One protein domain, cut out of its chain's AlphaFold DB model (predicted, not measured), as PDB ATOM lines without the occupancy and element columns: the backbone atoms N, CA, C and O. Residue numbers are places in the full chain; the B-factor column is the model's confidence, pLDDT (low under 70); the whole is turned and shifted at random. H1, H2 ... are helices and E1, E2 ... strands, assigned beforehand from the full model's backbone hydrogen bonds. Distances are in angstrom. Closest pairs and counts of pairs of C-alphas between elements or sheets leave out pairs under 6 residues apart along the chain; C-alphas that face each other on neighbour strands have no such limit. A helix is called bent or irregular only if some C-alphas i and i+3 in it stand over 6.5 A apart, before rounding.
ATOM      1  N   ASN A  28      10.925 -33.228 -58.438       93.62
ATOM      2  CA  ASN A  28      10.485 -32.888 -59.774       93.62
ATOM      3  C   ASN A  28      11.677 -32.922 -60.724       93.62
ATOM      4  O   ASN A  28      12.753 -32.389 -60.424       93.62
ATOM      5  N   PHE A  29      11.447 -33.501 -61.897       93.56
ATOM      6  CA  PHE A  29      12.397 -33.530 -63.000       93.56
ATOM      7  C   PHE A  29      11.967 -32.562 -64.100       93.56
ATOM      8  O   PHE A  29      10.799 -32.187 -64.214       93.56
ATOM      9  N   GLU A  30      12.925 -32.144 -64.917       92.06
ATOM     10  CA  GLU A  30      12.641 -31.473 -66.177       92.06
ATOM     11  C   GLU A  30      11.986 -32.444 -67.176       92.06
ATOM     12  O   GLU A  30      11.921 -33.654 -66.953       92.06
ATOM     13  N   LEU A  31      11.510 -31.921 -68.311       86.81
ATOM     14  CA  LEU A  31      10.898 -32.721 -69.381       86.81
ATOM     15  C   LEU A  31      11.837 -33.801 -69.945       86.81
ATOM     16  O   LEU A  31      11.371 -34.759 -70.555       86.81
ATOM     17  N   ASP A  32      13.148 -33.656 -69.743       86.69
ATOM     18  CA  ASP A  32      14.146 -34.656 -70.126       86.69
ATOM     19  C   ASP A  32      14.119 -35.920 -69.239       86.69
ATOM     20  O   ASP A  32      14.761 -36.919 -69.577       86.69
ATOM     21  N   GLY A  33      13.397 -35.882 -68.112       85.75
ATOM     22  CA  GLY A  33      13.295 -36.960 -67.130       85.75
ATOM     23  C   GLY A  33      14.600 -37.274 -66.393       85.75
ATOM     24  O   GLY A  33      14.692 -38.301 -65.724       85.75
ATOM     25  N   ARG A  34      15.633 -36.436 -66.536       85.00
ATOM     26  CA  ARG A  34      16.974 -36.653 -65.972       85.00
ATOM     27  C   ARG A  34      17.376 -35.528 -65.043       85.00
ATOM     28  O   ARG A  34      17.961 -35.788 -64.001       85.00
ATOM     29  N   THR A  35      17.060 -34.291 -65.395       90.62
ATOM     30  CA  THR A  35      17.503 -33.120 -64.647       90.62
ATOM     31  C   THR A  35      16.569 -32.865 -63.475       90.62
ATOM     32  O   THR A  35      15.394 -32.573 -63.664       90.62
ATOM     33  N   VAL A  36      17.087 -32.952 -62.250       94.19
ATOM     34  CA  VAL A  36      16.333 -32.590 -61.042       94.19
ATOM     35  C   VAL A  36      16.157 -31.069 -60.985       94.19
ATOM     36  O   VAL A  36      17.144 -30.334 -60.925       94.19
ATOM     37  N   VAL A  37      14.909 -30.594 -60.987       95.00
ATOM     38  CA  VAL A  37      14.578 -29.155 -61.002       95.00
ATOM     39  C   VAL A  37      14.061 -28.645 -59.667       95.00
ATOM     40  O   VAL A  37      14.281 -27.481 -59.347       95.00
ATOM     41  N   ALA A  38      13.408 -29.496 -58.875       95.56
ATOM     42  CA  ALA A  38      12.964 -29.136 -57.536       95.56
ATOM     43  C   ALA A  38      12.835 -30.366 -56.639       95.56
ATOM     44  O   ALA A  38      12.677 -31.481 -57.129       95.56
ATOM     45  N   GLY A  39      12.869 -30.166 -55.328       95.75
ATOM     46  CA  GLY A  39      12.584 -31.231 -54.374       95.75
ATOM     47  C   GLY A  39      12.702 -30.782 -52.929       95.75
ATOM     48  O   GLY A  39      13.204 -29.692 -52.642       95.75
ATOM     49  N   THR A  40      12.252 -31.628 -52.008       95.56
ATOM     50  CA  THR A  40      12.548 -31.432 -50.584       95.56
ATOM     51  C   THR A  40      13.998 -31.833 -50.299       95.56
ATOM     52  O   THR A  40      14.564 -32.699 -50.975       95.56
ATOM     53  N   VAL A  41      14.629 -31.225 -49.287       94.94
ATOM     54  CA  VAL A  41      16.017 -31.559 -48.900       94.94
ATOM     55  C   VAL A  41      16.139 -33.040 -48.524       94.94
ATOM     56  O   VAL A  41      17.081 -33.719 -48.927       94.94
ATOM     57  N   GLU A  42      15.158 -33.550 -47.784       94.44
ATOM     58  CA  GLU A  42      15.117 -34.929 -47.307       94.44
ATOM     59  C   GLU A  42      14.978 -35.941 -48.448       94.44
ATOM     60  O   GLU A  42      15.770 -36.886 -48.530       94.44
ATOM     61  N   ASP A  43      14.034 -35.730 -49.367       94.75
ATOM     62  CA  ASP A  43      13.848 -36.652 -50.490       94.75
ATOM     63  C   ASP A  43      14.995 -36.556 -51.494       94.75
ATOM     64  O   ASP A  43      15.408 -37.576 -52.044       94.75
ATOM     65  N   SER A  44      15.608 -35.378 -51.645       95.44
ATOM     66  CA  SER A  44      16.824 -35.202 -52.446       95.44
ATOM     67  C   SER A  44      17.997 -36.023 -51.909       95.44
ATOM     68  O   SER A  44      18.703 -36.664 -52.688       95.44
ATOM     69  N   ILE A  45      18.177 -36.092 -50.584       94.19
ATOM     70  CA  ILE A  45      19.175 -36.982 -49.970       94.19
ATOM     71  C   ILE A  45      18.833 -38.448 -50.257       94.19
ATOM     72  O   ILE A  45      19.707 -39.206 -50.683       94.19
ATOM     73  N   ARG A  46      17.571 -38.861 -50.078       93.12
ATOM     74  CA  ARG A  46      17.140 -40.243 -50.374       93.12
ATOM     75  C   ARG A  46      17.393 -40.628 -51.828       93.12
ATOM     76  O   ARG A  46      17.847 -41.743 -52.102       93.12
ATOM     77  N   PHE A  47      17.142 -39.707 -52.749       94.19
ATOM     78  CA  PHE A  47      17.406 -39.887 -54.169       94.19
ATOM     79  C   PHE A  47      18.899 -40.022 -54.470       94.19
ATOM     80  O   PHE A  47      19.287 -40.972 -55.147       94.19
ATOM     81  N   LEU A  48      19.746 -39.152 -53.913       93.44
ATOM     82  CA  LEU A  48      21.205 -39.208 -54.085       93.44
ATOM     83  C   LEU A  48      21.846 -40.465 -53.476       93.44
ATOM     84  O   LEU A  48      22.890 -40.916 -53.939       93.44
ATOM     85  N   VAL A  49      21.231 -41.041 -52.444       91.62
ATOM     86  CA  VAL A  49      21.650 -42.323 -51.855       91.62
ATOM     87  C   VAL A  49      21.271 -43.501 -52.752       91.62
ATOM     88  O   VAL A  49      22.005 -44.487 -52.822       91.62
ATOM     89  N   SER A  50      20.127 -43.408 -53.429       89.50
ATOM     90  CA  SER A  50      19.561 -44.500 -54.229       89.50
ATOM     91  C   SER A  50      20.027 -44.484 -55.687       89.50
ATOM     92  O   SER A  50      19.940 -45.500 -56.372       89.50
ATOM     93  N   THR A  51      20.527 -43.346 -56.172       88.31
ATOM     94  CA  THR A  51      20.897 -43.137 -57.575       88.31
ATOM     95  C   THR A  51      22.299 -42.550 -57.701       88.31
ATOM     96  O   THR A  51      22.749 -41.757 -56.878       88.31
ATOM     97  N   ARG A  52      23.010 -42.916 -58.772       85.69
ATOM     98  CA  ARG A  52      24.263 -42.248 -59.146       85.69
ATOM     99  C   ARG A  52      23.940 -41.060 -60.039       85.69
ATOM    100  O   ARG A  52      23.861 -41.204 -61.254       85.69
ATOM    101  N   HIS A  53      23.719 -39.905 -59.421       91.38
ATOM    102  CA  HIS A  53      23.423 -38.666 -60.133       91.38
ATOM    103  C   HIS A  53      24.474 -37.583 -59.831       91.38
ATOM    104  O   HIS A  53      24.204 -36.613 -59.126       91.38
ATOM    105  N   ASP A  54      25.674 -37.711 -60.398       90.94
ATOM    106  CA  ASP A  54      26.852 -36.900 -60.031       90.94
ATOM    107  C   ASP A  54      26.676 -35.386 -60.241       90.94
ATOM    108  O   ASP A  54      27.164 -34.582 -59.441       90.94
ATOM    109  N   ILE A  55      25.942 -34.983 -61.285       91.56
ATOM    110  CA  ILE A  55      25.662 -33.565 -61.574       91.56
ATOM    111  C   ILE A  55      24.813 -32.954 -60.453       91.56
ATOM    112  O   ILE A  55      25.212 -31.964 -59.843       91.56
ATOM    113  N   PHE A  56      23.668 -33.573 -60.149       94.88
ATOM    114  CA  PHE A  56      22.799 -33.167 -59.045       94.88
ATOM    115  C   PHE A  56      23.503 -33.277 -57.693       94.88
ATOM    116  O   PHE A  56      23.404 -32.345 -56.906       94.88
ATOM    117  N   ARG A  57      24.294 -34.333 -57.450       93.31
ATOM    118  CA  ARG A  57      25.124 -34.464 -56.242       93.31
ATOM    119  C   ARG A  57      26.019 -33.239 -56.087       93.31
ATOM    120  O   ARG A  57      25.961 -32.564 -55.071       93.31
ATOM    121  N   THR A  58      26.781 -32.891 -57.120       92.62
ATOM    122  CA  THR A  58      27.680 -31.727 -57.109       92.62
ATOM    123  C   THR A  58      26.922 -30.421 -56.863       92.62
ATOM    124  O   THR A  58      27.335 -29.620 -56.024       92.62
ATOM    125  N   LEU A  59      25.799 -30.212 -57.559       95.00
ATOM    126  CA  LEU A  59      24.961 -29.025 -57.399       95.00
ATOM    127  C   LEU A  59      24.408 -28.915 -55.976       95.00
ATOM    128  O   LEU A  59      24.567 -27.874 -55.342       95.00
ATOM    129  N   PHE A  60      23.792 -29.981 -55.472       94.38
ATOM    130  CA  PHE A  60      23.208 -30.053 -54.137       94.38
ATOM    131  C   PHE A  60      24.273 -29.793 -53.071       94.38
ATOM    132  O   PHE A  60      24.082 -28.952 -52.195       94.38
ATOM    133  N   ILE A  61      25.447 -30.420 -53.213       92.06
ATOM    134  CA  ILE A  61      26.565 -30.241 -52.289       92.06
ATOM    135  C   ILE A  61      27.093 -28.804 -52.278       92.06
ATOM    136  O   ILE A  61      27.517 -28.320 -51.241       92.06
ATOM    137  N   GLN A  62      27.099 -28.110 -53.411       92.62
ATOM    138  CA  GLN A  62      27.683 -26.769 -53.496       92.62
ATOM    139  C   GLN A  62      26.678 -25.645 -53.256       92.62
ATOM    140  O   GLN A  62      27.096 -24.509 -53.050       92.62
ATOM    141  N   SER A  63      25.378 -25.944 -53.297       94.12
ATOM    142  CA  SER A  63      24.294 -24.968 -53.127       94.12
ATOM    143  C   SER A  63      23.491 -25.145 -51.843       94.12
ATOM    144  O   SER A  63      22.626 -24.311 -51.586       94.12
ATOM    145  N   PHE A  64      23.802 -26.142 -51.001       92.31
ATOM    146  CA  PHE A  64      23.134 -26.327 -49.705       92.31
ATOM    147  C   PHE A  64      23.031 -25.057 -48.852       92.31
ATOM    148  O   PHE A  64      21.967 -24.871 -48.252       92.31
ATOM    149  N   PRO A  65      24.019 -24.126 -48.838       91.94
ATOM    150  CA  PRO A  65      23.889 -22.923 -48.034       91.94
ATOM    151  C   PRO A  65      22.723 -22.038 -48.470       91.94
ATOM    152  O   PRO A  65      22.335 -21.159 -47.724       91.94
ATOM    153  N   LEU A  66      22.128 -22.234 -49.645       92.00
ATOM    154  CA  LEU A  66      20.987 -21.432 -50.086       92.00
ATOM    155  C   LEU A  66      19.651 -21.865 -49.471       92.00
ATOM    156  O   LEU A  66      18.694 -21.100 -49.539       92.00
ATOM    157  N   PHE A  67      19.566 -23.076 -48.913       91.75
ATOM    158  CA  PHE A  67      18.291 -23.669 -48.489       91.75
ATOM    159  C   PHE A  67      18.345 -24.438 -47.162       91.75
ATOM    160  O   PHE A  67      17.312 -24.910 -46.689       91.75
ATOM    161  N   THR A  68      19.525 -24.607 -46.562       90.62
ATOM    162  CA  THR A  68      19.681 -25.201 -45.226       90.62
ATOM    163  C   THR A  68      21.022 -24.810 -44.599       90.62
ATOM    164  O   THR A  68      21.934 -24.321 -45.273       90.62
ATOM    165  N   THR A  69      21.158 -25.008 -43.293       88.56
ATOM    166  CA  THR A  69      22.417 -24.841 -42.557       88.56
ATOM    167  C   THR A  69      23.115 -26.183 -42.339       88.56
ATOM    168  O   THR A  69      22.471 -27.231 -42.322       88.56
ATOM    169  N   ALA A  70      24.434 -26.180 -42.132       87.56
ATOM    170  CA  ALA A  70      25.166 -27.418 -41.864       87.56
ATOM    171  C   ALA A  70      24.624 -28.184 -40.627       87.56
ATOM    172  O   ALA A  70      24.458 -29.400 -40.723       87.56
ATOM    173  N   PRO A  71      24.250 -27.534 -39.502       87.88
ATOM    174  CA  PRO A  71      23.638 -28.232 -38.368       87.88
ATOM    175  C   PRO A  71      22.298 -28.907 -38.688       87.88
ATOM    176  O   PRO A  71      22.139 -30.090 -38.399       87.88
ATOM    177  N   GLU A  72      21.346 -28.201 -39.309       89.81
ATOM    178  CA  GLU A  72      20.030 -28.766 -39.679       89.81
ATOM    179  C   GLU A  72      20.168 -29.998 -40.568       89.81
ATOM    180  O   GLU A  72      19.434 -30.985 -40.463       89.81
ATOM    181  N   LEU A  73      21.145 -29.915 -41.450       90.81
ATOM    182  CA  LEU A  73      21.416 -30.875 -42.477       90.81
ATOM    183  C   LEU A  73      22.089 -32.141 -41.947       90.81
ATOM    184  O   LEU A  73      21.737 -33.254 -42.340       90.81
ATOM    185  N   PHE A  74      23.001 -31.990 -40.991       88.81
ATOM    186  CA  PHE A  74      23.574 -33.121 -40.273       88.81
ATOM    187  C   PHE A  74      22.553 -33.768 -39.331       88.81
ATOM    188  O   PHE A  74      22.471 -34.996 -39.308       88.81
ATOM    189  N   SER A  75      21.685 -32.986 -38.676       89.06
ATOM    190  CA  SER A  75      20.539 -33.536 -37.936       89.06
ATOM    191  C   SER A  75      19.611 -34.354 -38.841       89.06
ATOM    192  O   SER A  75      19.067 -35.376 -38.426       89.06
ATOM    193  N   LEU A  76      19.418 -33.930 -40.094       91.19
ATOM    194  CA  LEU A  76      18.641 -34.686 -41.075       91.19
ATOM    195  C   LEU A  76      19.325 -36.006 -41.458       91.19
ATOM    196  O   LEU A  76      18.652 -37.036 -41.528       91.19
ATOM    197  N   PHE A  77      20.646 -36.011 -41.651       90.31
ATOM    198  CA  PHE A  77      21.385 -37.256 -41.866       90.31
ATOM    199  C   PHE A  77      21.263 -38.224 -40.695       90.31
ATOM    200  O   PHE A  77      21.080 -39.416 -40.935       90.31
ATOM    201  N   ASP A  78      21.331 -37.740 -39.456       88.69
ATOM    202  CA  ASP A  78      21.203 -38.594 -38.275       88.69
ATOM    203  C   ASP A  78      19.816 -39.259 -38.218       88.69
ATOM    204  O   ASP A  78      19.733 -40.487 -38.137       88.69
ATOM    205  N   ARG A  79      18.731 -38.500 -38.446       90.56
ATOM    206  CA  ARG A  79      17.367 -39.065 -38.558       90.56
ATOM    207  C   ARG A  79      17.237 -40.100 -39.682       90.56
ATOM    208  O   ARG A  79      16.588 -41.139 -39.528       90.56
ATOM    209  N   LEU A  80      17.845 -39.831 -40.840       90.00
ATOM    210  CA  LEU A  80      17.833 -40.764 -41.969       90.00
ATOM    211  C   LEU A  80      18.652 -42.027 -41.678       90.00
ATOM    212  O   LEU A  80      18.271 -43.109 -42.118       90.00
ATOM    213  N   LEU A  81      19.752 -41.922 -40.927       88.81
ATOM    214  CA  LEU A  81      20.558 -43.067 -40.507       88.81
ATOM    215  C   LEU A  81      19.813 -43.946 -39.504       88.81
ATOM    216  O   LEU A  81      19.865 -45.166 -39.644       88.81
ATOM    217  N   GLU A  82      19.124 -43.355 -38.527       88.94
ATOM    218  CA  GLU A  82      18.320 -44.077 -37.530       88.94
ATOM    219  C   GLU A  82      17.207 -44.902 -38.180       88.94
ATOM    220  O   GLU A  82      17.019 -46.068 -37.834       88.94
ATOM    221  N   SER A  83      16.536 -44.327 -39.179       87.19
ATOM    222  CA  SER A  83      15.435 -44.963 -39.912       87.19
ATOM    223  C   SER A  83      15.876 -45.889 -41.057       87.19
ATOM    224  O   SER A  83      15.039 -46.569 -41.653       87.19
ATOM    225  N   SER A  84      17.175 -45.956 -41.379       88.38
ATOM    226  CA  SER A  84      17.699 -46.753 -42.500       88.38
ATOM    227  C   SER A  84      18.453 -48.009 -42.059       88.38
ATOM    228  O   SER A  84      19.211 -48.016 -41.084       88.38
ATOM    229  N   SER A  85      18.336 -49.067 -42.864       86.50
ATOM    230  CA  SER A  85      19.049 -50.338 -42.704       86.50
ATOM    231  C   SER A  85      19.807 -50.743 -43.979       86.50
ATOM    232  O   SER A  85      19.550 -50.237 -45.078       86.50
ATOM    233  N   GLY A  86      20.790 -51.636 -43.829       88.56
ATOM    234  CA  GLY A  86      21.543 -52.225 -44.943       88.56
ATOM    235  C   GLY A  86      22.257 -51.206 -45.842       88.56
ATOM    236  O   GLY A  86      22.873 -50.250 -45.365       88.56
ATOM    237  N   GLY A  87      22.170 -51.410 -47.161       84.00
ATOM    238  CA  GLY A  87      22.878 -50.607 -48.168       84.00
ATOM    239  C   GLY A  87      22.519 -49.116 -48.174       84.00
ATOM    240  O   GLY A  87      23.393 -48.284 -48.411       84.00
ATOM    241  N   ARG A  88      21.277 -48.749 -47.821       86.19
ATOM    242  CA  ARG A  88      20.865 -47.336 -47.699       86.19
ATOM    243  C   ARG A  88      21.664 -46.606 -46.623       86.19
ATOM    244  O   ARG A  88      22.114 -45.486 -46.835       86.19
ATOM    245  N   ARG A  89      21.909 -47.275 -45.496       87.88
ATOM    246  CA  ARG A  89      22.682 -46.724 -44.378       87.88
ATOM    247  C   ARG A  89      24.144 -46.462 -44.772       87.88
ATOM    248  O   ARG A  89      24.715 -45.457 -44.359       87.88
ATOM    249  N   ILE A  90      24.723 -47.328 -45.610       86.81
ATOM    250  CA  ILE A  90      26.070 -47.148 -46.180       86.81
ATOM    251  C   ILE A  90      26.098 -45.934 -47.116       86.81
ATOM    252  O   ILE A  90      26.980 -45.088 -46.992       86.81
ATOM    253  N   GLY A  91      25.112 -45.813 -48.010       87.31
ATOM    254  CA  GLY A  91      25.029 -44.683 -48.938       87.31
ATOM    255  C   GLY A  91      24.859 -43.333 -48.234       87.31
ATOM    256  O   GLY A  91      25.519 -42.369 -48.616       87.31
ATOM    257  N   ILE A  92      24.055 -43.267 -47.165       89.06
ATOM    258  CA  ILE A  92      23.904 -42.042 -46.358       89.06
ATOM    259  C   ILE A  92      25.234 -41.654 -45.700       89.06
ATOM    260  O   ILE A  92      25.617 -40.489 -45.757       89.06
ATOM    261  N   ARG A  93      25.971 -42.614 -45.120       87.31
ATOM    262  CA  ARG A  93      27.300 -42.345 -44.541       87.31
ATOM    263  C   ARG A  93      28.280 -41.817 -45.585       87.31
ATOM    264  O   ARG A  93      28.937 -40.817 -45.332       87.31
ATOM    265  N   ALA A  94      28.330 -42.437 -46.762       87.06
ATOM    266  CA  ALA A  94      29.201 -41.982 -47.844       87.06
ATOM    267  C   ALA A  94      28.861 -40.548 -48.292       87.06
ATOM    268  O   ALA A  94      29.754 -39.728 -48.473       87.06
ATOM    269  N   LEU A  95      27.571 -40.215 -48.427       87.81
ATOM    270  CA  LEU A  95      27.154 -38.856 -48.783       87.81
ATOM    271  C   LEU A  95      27.469 -37.837 -47.673       87.81
ATOM    272  O   LEU A  95      27.891 -36.722 -47.967       87.81
ATOM    273  N   ARG A  96      27.315 -38.224 -46.399       87.69
ATOM    274  CA  ARG A  96      27.708 -37.400 -45.244       87.69
ATOM    275  C   ARG A  96      29.215 -37.124 -45.229       87.69
ATOM    276  O   ARG A  96      29.615 -35.995 -44.956       87.69
ATOM    277  N   GLN A  97      30.037 -38.125 -45.545       84.31
ATOM    278  CA  GLN A  97      31.496 -37.990 -45.617       84.31
ATOM    279  C   GLN A  97      31.932 -37.026 -46.718       84.31
ATOM    280  O   GLN A  97      32.706 -36.111 -46.441       84.31
ATOM    281  N   ASP A  98      31.371 -37.150 -47.924       83.56
ATOM    282  CA  ASP A  98      31.598 -36.188 -49.013       83.56
ATOM    283  C   ASP A  98      31.321 -34.743 -48.578       83.56
ATOM    284  O   ASP A  98      31.976 -33.807 -49.038       83.56
ATOM    285  N   TRP A  99      30.364 -34.553 -47.669       85.19
ATOM    286  CA  TRP A  99      30.037 -33.239 -47.140       85.19
ATOM    287  C   TRP A  99      31.027 -32.668 -46.155       85.19
ATOM    288  O   TRP A  99      31.332 -31.481 -46.244       85.19
ATOM    289  N   LEU A 100      31.617 -33.491 -45.295       82.69
ATOM    290  CA  LEU A 100      32.685 -33.029 -44.411       82.69
ATOM    291  C   LEU A 100      33.852 -32.402 -45.198       82.69
ATOM    292  O   LEU A 100      34.466 -31.446 -44.728       82.69
ATOM    293  N   HIS A 101      34.102 -32.858 -46.432       79.44
ATOM    294  CA  HIS A 101      35.130 -32.288 -47.308       79.44
ATOM    295  C   HIS A 101      34.854 -30.863 -47.797       79.44
ATOM    296  O   HIS A 101      35.812 -30.152 -48.117       79.44
ATOM    297  N   VAL A 102      33.591 -30.429 -47.857       79.44
ATOM    298  CA  VAL A 102      33.230 -29.093 -48.365       79.44
ATOM    299  C   VAL A 102      32.923 -28.074 -47.272       79.44
ATOM    300  O   VAL A 102      32.865 -26.886 -47.579       79.44
ATOM    301  N   LEU A 103      32.754 -28.511 -46.021       77.56
ATOM    302  CA  LEU A 103      32.490 -27.626 -44.886       77.56
ATOM    303  C   LEU A 103      33.739 -26.853 -44.449       77.56
ATOM    304  O   LEU A 103      34.871 -27.351 -44.548       77.56
ATOM    305  N   ASP A 104      33.527 -25.647 -43.923       70.81
ATOM    306  CA  ASP A 104      34.582 -24.854 -43.294       70.81
ATOM    307  C   ASP A 104      34.713 -25.150 -41.781       70.81
ATOM    308  O   ASP A 104      33.985 -25.958 -41.200       70.81
ATOM    309  N   ALA A 105      35.697 -24.532 -41.121       71.19
ATOM    310  CA  ALA A 105      35.920 -24.738 -39.688       71.19
ATOM    311  C   ALA A 105      34.779 -24.187 -38.810       71.19
ATOM    312  O   ALA A 105      34.546 -24.709 -37.718       71.19
ATOM    313  N   SER A 106      34.078 -23.146 -39.274       70.94
ATOM    314  CA  SER A 106      32.942 -22.546 -38.572       70.94
ATOM    315  C   SER A 106      31.732 -23.472 -38.626       70.94
ATOM    316  O   SER A 106      31.132 -23.737 -37.588       70.94
ATOM    317  N   ASP A 107      31.424 -24.033 -39.794       74.62
ATOM    318  CA  ASP A 107      30.376 -25.037 -39.974       74.62
ATOM    319  C   ASP A 107      30.616 -26.235 -39.050       74.62
ATOM    320  O   ASP A 107      29.726 -26.665 -38.318       74.62
ATOM    321  N   ILE A 108      31.855 -26.735 -39.010       76.19
ATOM    322  CA  ILE A 108      32.238 -27.854 -38.140       76.19
ATOM    323  C   ILE A 108      32.056 -27.486 -36.661       76.19
ATOM    324  O   ILE A 108      31.527 -28.288 -35.888       76.19
ATOM    325  N   ALA A 109      32.448 -26.278 -36.250       75.19
ATOM    326  CA  ALA A 109      32.236 -25.805 -34.883       75.19
ATOM    327  C   ALA A 109      30.740 -25.689 -34.537       75.19
ATOM    328  O   ALA A 109      30.330 -26.122 -33.458       75.19
ATOM    329  N   GLN A 110      29.919 -25.178 -35.458       75.88
ATOM    330  CA  GLN A 110      28.472 -25.066 -35.279       75.88
ATOM    331  C   GLN A 110      27.816 -26.435 -35.119       75.88
ATOM    332  O   GLN A 110      27.031 -26.622 -34.188       75.88
ATOM    333  N   ILE A 111      28.182 -27.414 -35.955       75.56
ATOM    334  CA  ILE A 111      27.645 -28.772 -35.834       75.56
ATOM    335  C   ILE A 111      28.027 -29.381 -34.472       75.56
ATOM    336  O   ILE A 111      27.175 -29.986 -33.823       75.56
ATOM    337  N   ARG A 112      29.260 -29.165 -33.984       72.94
ATOM    338  CA  ARG A 112      29.703 -29.637 -32.653       72.94
ATOM    339  C   ARG A 112      28.949 -28.987 -31.495       72.94
ATOM    340  O   ARG A 112      28.744 -29.631 -30.475       72.94
ATOM    341  N   SER A 113      28.575 -27.718 -31.634       69.69
ATOM    342  CA  SER A 113      27.838 -26.979 -30.601       69.69
ATOM    343  C   SER A 113      26.329 -27.245 -30.605       69.69
ATOM    344  O   SER A 113      25.632 -26.815 -29.687       69.69
ATOM    345  N   SER A 114      25.809 -27.931 -31.629       65.50
ATOM    346  CA  SER A 114      24.374 -28.158 -31.776       65.50
ATOM    347  C   SER A 114      23.864 -29.150 -30.718       65.50
ATOM    348  O   SER A 114      24.327 -30.298 -30.687       65.50
ATOM    349  N   PRO A 115      22.878 -28.769 -29.881       53.09
ATOM    350  CA  PRO A 115      22.383 -29.591 -28.771       53.09
ATOM    351  C   PRO A 115      21.722 -30.906 -29.217       53.09
ATOM    352  O   PRO A 115      21.554 -31.813 -28.406       53.09
ATOM    353  N   GLN A 116      21.389 -31.052 -30.505       52.91
ATOM    354  CA  GLN A 116      20.826 -32.286 -31.071       52.91
ATOM    355  C   GLN A 116      21.862 -33.405 -31.290       52.91
ATOM    356  O   GLN A 116      21.476 -34.540 -31.542       52.91
ATOM    357  N   ILE A 326      14.529 -19.192 -53.711       88.38
ATOM    358  CA  ILE A 326      15.162 -20.512 -53.833       88.38
ATOM    359  C   ILE A 326      14.377 -21.570 -53.066       88.38
ATOM    360  O   ILE A 326      14.317 -22.714 -53.499       88.38
ATOM    361  N   GLN A 327      13.762 -21.192 -51.946       90.19
ATOM    362  CA  GLN A 327      13.011 -22.109 -51.100       90.19
ATOM    363  C   GLN A 327      11.592 -21.587 -50.871       90.19
ATOM    364  O   GLN A 327      11.404 -20.409 -50.559       90.19
ATOM    365  N   LYS A 328      10.593 -22.456 -51.048       90.19
ATOM    366  CA  LYS A 328       9.172 -22.141 -50.855       90.19
ATOM    367  C   LYS A 328       8.478 -23.272 -50.121       90.19
ATOM    368  O   LYS A 328       8.739 -24.434 -50.400       90.19
ATOM    369  N   VAL A 329       7.582 -22.916 -49.210       90.31
ATOM    370  CA  VAL A 329       6.714 -23.882 -48.536       90.31
ATOM    371  C   VAL A 329       5.425 -24.011 -49.344       90.31
ATOM    372  O   VAL A 329       4.874 -22.989 -49.756       90.31
ATOM    373  N   ASP A 330       5.001 -25.238 -49.631       88.19
ATOM    374  CA  ASP A 330       3.725 -25.511 -50.300       88.19
ATOM    375  C   ASP A 330       2.540 -25.493 -49.316       88.19
ATOM    376  O   ASP A 330       2.710 -25.331 -48.105       88.19
ATOM    377  N   ASP A 331       1.325 -25.668 -49.840       88.06
ATOM    378  CA  ASP A 331       0.096 -25.686 -49.037       88.06
ATOM    379  C   ASP A 331       0.043 -26.874 -48.054       88.06
ATOM    380  O   ASP A 331      -0.682 -26.835 -47.061       88.06
ATOM    381  N   GLU A 332       0.836 -27.919 -48.303       85.94
ATOM    382  CA  GLU A 332       0.967 -29.100 -47.444       85.94
ATOM    383  C   GLU A 332       2.047 -28.929 -46.356       85.94
ATOM    384  O   GLU A 332       2.232 -29.809 -45.510       85.94
ATOM    385  N   GLY A 333       2.750 -27.791 -46.338       87.69
ATOM    386  CA  GLY A 333       3.782 -27.468 -45.357       87.69
ATOM    387  C   GLY A 333       5.178 -28.006 -45.693       87.69
ATOM    388  O   GLY A 333       6.078 -27.925 -44.853       87.69
ATOM    389  N   PHE A 334       5.405 -28.538 -46.897       87.50
ATOM    390  CA  PHE A 334       6.720 -29.010 -47.328       87.50
ATOM    391  C   PHE A 334       7.558 -27.889 -47.923       87.50
ATOM    392  O   PHE A 334       7.122 -27.131 -48.783       87.50
ATOM    393  N   SER A 335       8.812 -27.819 -47.479       92.38
ATOM    394  CA  SER A 335       9.792 -26.865 -47.986       92.38
ATOM    395  C   SER A 335      10.472 -27.405 -49.248       92.38
ATOM    396  O   SER A 335      11.313 -28.308 -49.184       92.38
ATOM    397  N   TRP A 336      10.096 -26.847 -50.395       94.69
ATOM    398  CA  TRP A 336      10.641 -27.147 -51.713       94.69
ATOM    399  C   TRP A 336      11.811 -26.235 -52.050       94.69
ATOM    400  O   TRP A 336      11.731 -25.017 -51.895       94.69
ATOM    401  N   VAL A 337      12.877 -26.830 -52.574       96.12
ATOM    402  CA  VAL A 337      14.047 -26.127 -53.102       96.12
ATOM    403  C   VAL A 337      13.981 -26.102 -54.625       96.12
ATOM    404  O   VAL A 337      13.779 -27.141 -55.247       96.12
ATOM    405  N   ASP A 338      14.187 -24.932 -55.225       95.56
ATOM    406  CA  ASP A 338      14.327 -24.738 -56.670       95.56
ATOM    407  C   ASP A 338      15.791 -24.944 -57.094       95.56
ATOM    408  O   ASP A 338      16.642 -24.050 -57.012       95.56
ATOM    409  N   TYR A 339      16.097 -26.154 -57.564       96.12
ATOM    410  CA  TYR A 339      17.438 -26.519 -58.012       96.12
ATOM    411  C   TYR A 339      17.806 -25.910 -59.364       96.12
ATOM    412  O   TYR A 339      18.997 -25.719 -59.626       96.12
ATOM    413  N   ARG A 340      16.826 -25.526 -60.194       94.00
ATOM    414  CA  ARG A 340      17.101 -24.764 -61.419       94.00
ATOM    415  C   ARG A 340      17.709 -23.415 -61.051       94.00
ATOM    416  O   ARG A 340      18.753 -23.043 -61.590       94.00
ATOM    417  N   ARG A 341      17.139 -22.732 -60.057       93.50
ATOM    418  CA  ARG A 341      17.693 -21.465 -59.569       93.50
ATOM    419  C   ARG A 341      19.072 -21.644 -58.933       93.50
ATOM    420  O   ARG A 341      19.966 -20.838 -59.193       93.50
ATOM    421  N   CYS A 342      19.291 -22.716 -58.170       95.38
ATOM    422  CA  CYS A 342      20.626 -23.058 -57.665       95.38
ATOM    423  C   CYS A 342      21.647 -23.233 -58.803       95.38
ATOM    424  O   CYS A 342      22.779 -22.752 -58.697       95.38
ATOM    425  N   ALA A 343      21.261 -23.894 -59.900       95.06
ATOM    426  CA  ALA A 343      22.121 -24.108 -61.061       95.06
ATOM    427  C   ALA A 343      22.457 -22.795 -61.791       95.06
ATOM    428  O   ALA A 343      23.609 -22.589 -62.174       95.06
ATOM    429  N   GLU A 344      21.493 -21.880 -61.923       94.25
ATOM    430  CA  GLU A 344      21.707 -20.543 -62.495       94.25
ATOM    431  C   GLU A 344      22.721 -19.729 -61.681       94.25
ATOM    432  O   GLU A 344      23.683 -19.193 -62.239       94.25
ATOM    433  N   ILE A 345      22.553 -19.686 -60.354       95.25
ATOM    434  CA  ILE A 345      23.471 -18.981 -59.447       95.25
ATOM    435  C   ILE A 345      24.868 -19.597 -59.537       95.25
ATOM    436  O   ILE A 345      25.866 -18.891 -59.694       95.25
ATOM    437  N   ARG A 346      24.947 -20.931 -59.498       95.06
ATOM    438  CA  ARG A 346      26.205 -21.665 -59.645       95.06
ATOM    439  C   ARG A 346      26.897 -21.347 -60.971       95.06
ATOM    440  O   ARG A 346      28.111 -21.158 -60.981       95.06
ATOM    441  N   SER A 347      26.153 -21.290 -62.072       95.31
ATOM    442  CA  SER A 347      26.687 -20.949 -63.395       95.31
ATOM    443  C   SER A 347      27.264 -19.529 -63.413       95.31
ATOM    444  O   SER A 347      28.404 -19.325 -63.842       95.31
ATOM    445  N   ALA A 348      26.540 -18.563 -62.836       95.06
ATOM    446  CA  ALA A 348      27.021 -17.192 -62.679       95.06
ATOM    447  C   ALA A 348      28.327 -17.137 -61.866       95.06
ATOM    448  O   ALA A 348      29.289 -16.495 -62.292       95.06
ATOM    449  N   MET A 349      28.413 -17.873 -60.753       96.12
ATOM    450  CA  MET A 349      29.645 -17.989 -59.959       96.12
ATOM    451  C   MET A 349      30.787 -18.659 -60.730       96.12
ATOM    452  O   MET A 349      31.937 -18.226 -60.644       96.12
ATOM    453  N   GLY A 350      30.480 -19.679 -61.534       95.12
ATOM    454  CA  GLY A 350      31.456 -20.407 -62.342       95.12
ATOM    455  C   GLY A 350      32.165 -19.543 -63.383       95.12
ATOM    456  O   GLY A 350      33.322 -19.813 -63.707       95.12
ATOM    457  N   SER A 351      31.541 -18.450 -63.832       93.31
ATOM    458  CA  SER A 351      32.187 -17.472 -64.720       93.31
ATOM    459  C   SER A 351      33.442 -16.826 -64.109       93.31
ATOM    460  O   SER A 351      34.355 -16.454 -64.845       93.31
ATOM    461  N   ILE A 352      33.516 -16.762 -62.775       95.56
ATOM    462  CA  ILE A 352      34.621 -16.167 -62.013       95.56
ATOM    463  C   ILE A 352      35.459 -17.238 -61.331       95.56
ATOM    464  O   ILE A 352      36.684 -17.242 -61.457       95.56
TER     465      ILE A 352
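This is residues 28 to 116 and 326 to 352 of the 414 residues of the protein "Ras-GEF domain-containing protein" of Jaapia argillacea MUCL 33604 (UniProt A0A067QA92). A small three-stranded sheet at one end and a helical hairpin, H3 and H4, at the other have H1 and H2 between them, side by side and running opposite ways. H6 leaves the sheet and crosses H2, its residues 347 to 352 sticking out, while H5 packs on the start of H3 at the far end. The printed part has 116 residues, with six named helices and three named strands in the order E1 H1 H2 H3 H4 H5 E2 E3 H6, and is mostly helix. The sheet's order is E1 E3 E2, antiparallel throughout. The whole is compact, with a radius of gyration of the C-alphas of 14.4 A and spans of 38 by 34 by 31 A.

In the sheet, E3, residues 335 to 338, is the inner strand between the edge strands E1, residues 36 to 40, and E2, residues 327 to 329. N 337 and O 39 are 2.9 A apart, within hydrogen-bond range, and so are N 336 and O 328 at 2.8 A in the hairpin of E2 and E3. Residues 28 to 29 pair antiparallel with residues 36 to 38 of E1. H1, residues 41 to 50, is on the sheet at a height of 4.9 A, over none of its strands. H2, residues 54 to 66, only grazes the sheet and is close to H1 but not clearly touching, at a shallow tilt of 21 degrees, opposite ways, the closest C-alphas being those of Leu 48 and Arg 57, 6.5 A. H6, residues 339 to 352, also only grazes the sheet, with residues 339 to 343; it touches H2 about perpendicular at 88 degrees, C-alphas of Ser 63 and Cys 342 closest at 6.1 A. H4, residues 86 to 100, touches H1 at a steep tilt of 63 degrees, closest at the C-alphas of Val 49 and Gly 91, 5.0 A. H3, residues 70 to 82, and H4 form a helical hairpin at a shallow tilt of 14 degrees, C-alphas of Leu 81 and Arg 89 closest at 5.7 A. H5, residues 105 to 113, touches residues 70 to 74 of H3 alone, C-alphas of Pro 71 and Ile 111 closest at 4.8 A, and is only just apart from H4, at 8.1 A. In H1, H3, H4 and H5 every O i to N i+4 pair is within hydrogen-bond range; H2 has 7 of 9 and H6 9 of 10.

E1 begins at C-alpha 36 (16.333, -32.590, -61.042) and spans 11.2 A; E3 spans 10.0 A and E2 7.0 A. H4 is the longest helix by residues, 22.2 A from C-alpha 86 (21.543, -52.225, -44.943). H6 spans 20.5 A and ends at C-alpha 352 (34.621, -16.167, -62.013). H2 spans 19.3 A, H3 18.5 A, H1 14.4 A and H5 12.4 A. H2 is irregular, with C-alphas 62 and 65 being 7.7 A apart.

The two C-alphas farthest apart are those of Leu 31 and Ser 113, 42.7 A. Residues 117 to 325 are not printed, and C-alphas 116 and 326 are 26.2 A apart across this cut. The links that are printed whole are tight. Mean pLDDT of the printed part is 88.2; residues 113 to 116 are under 70.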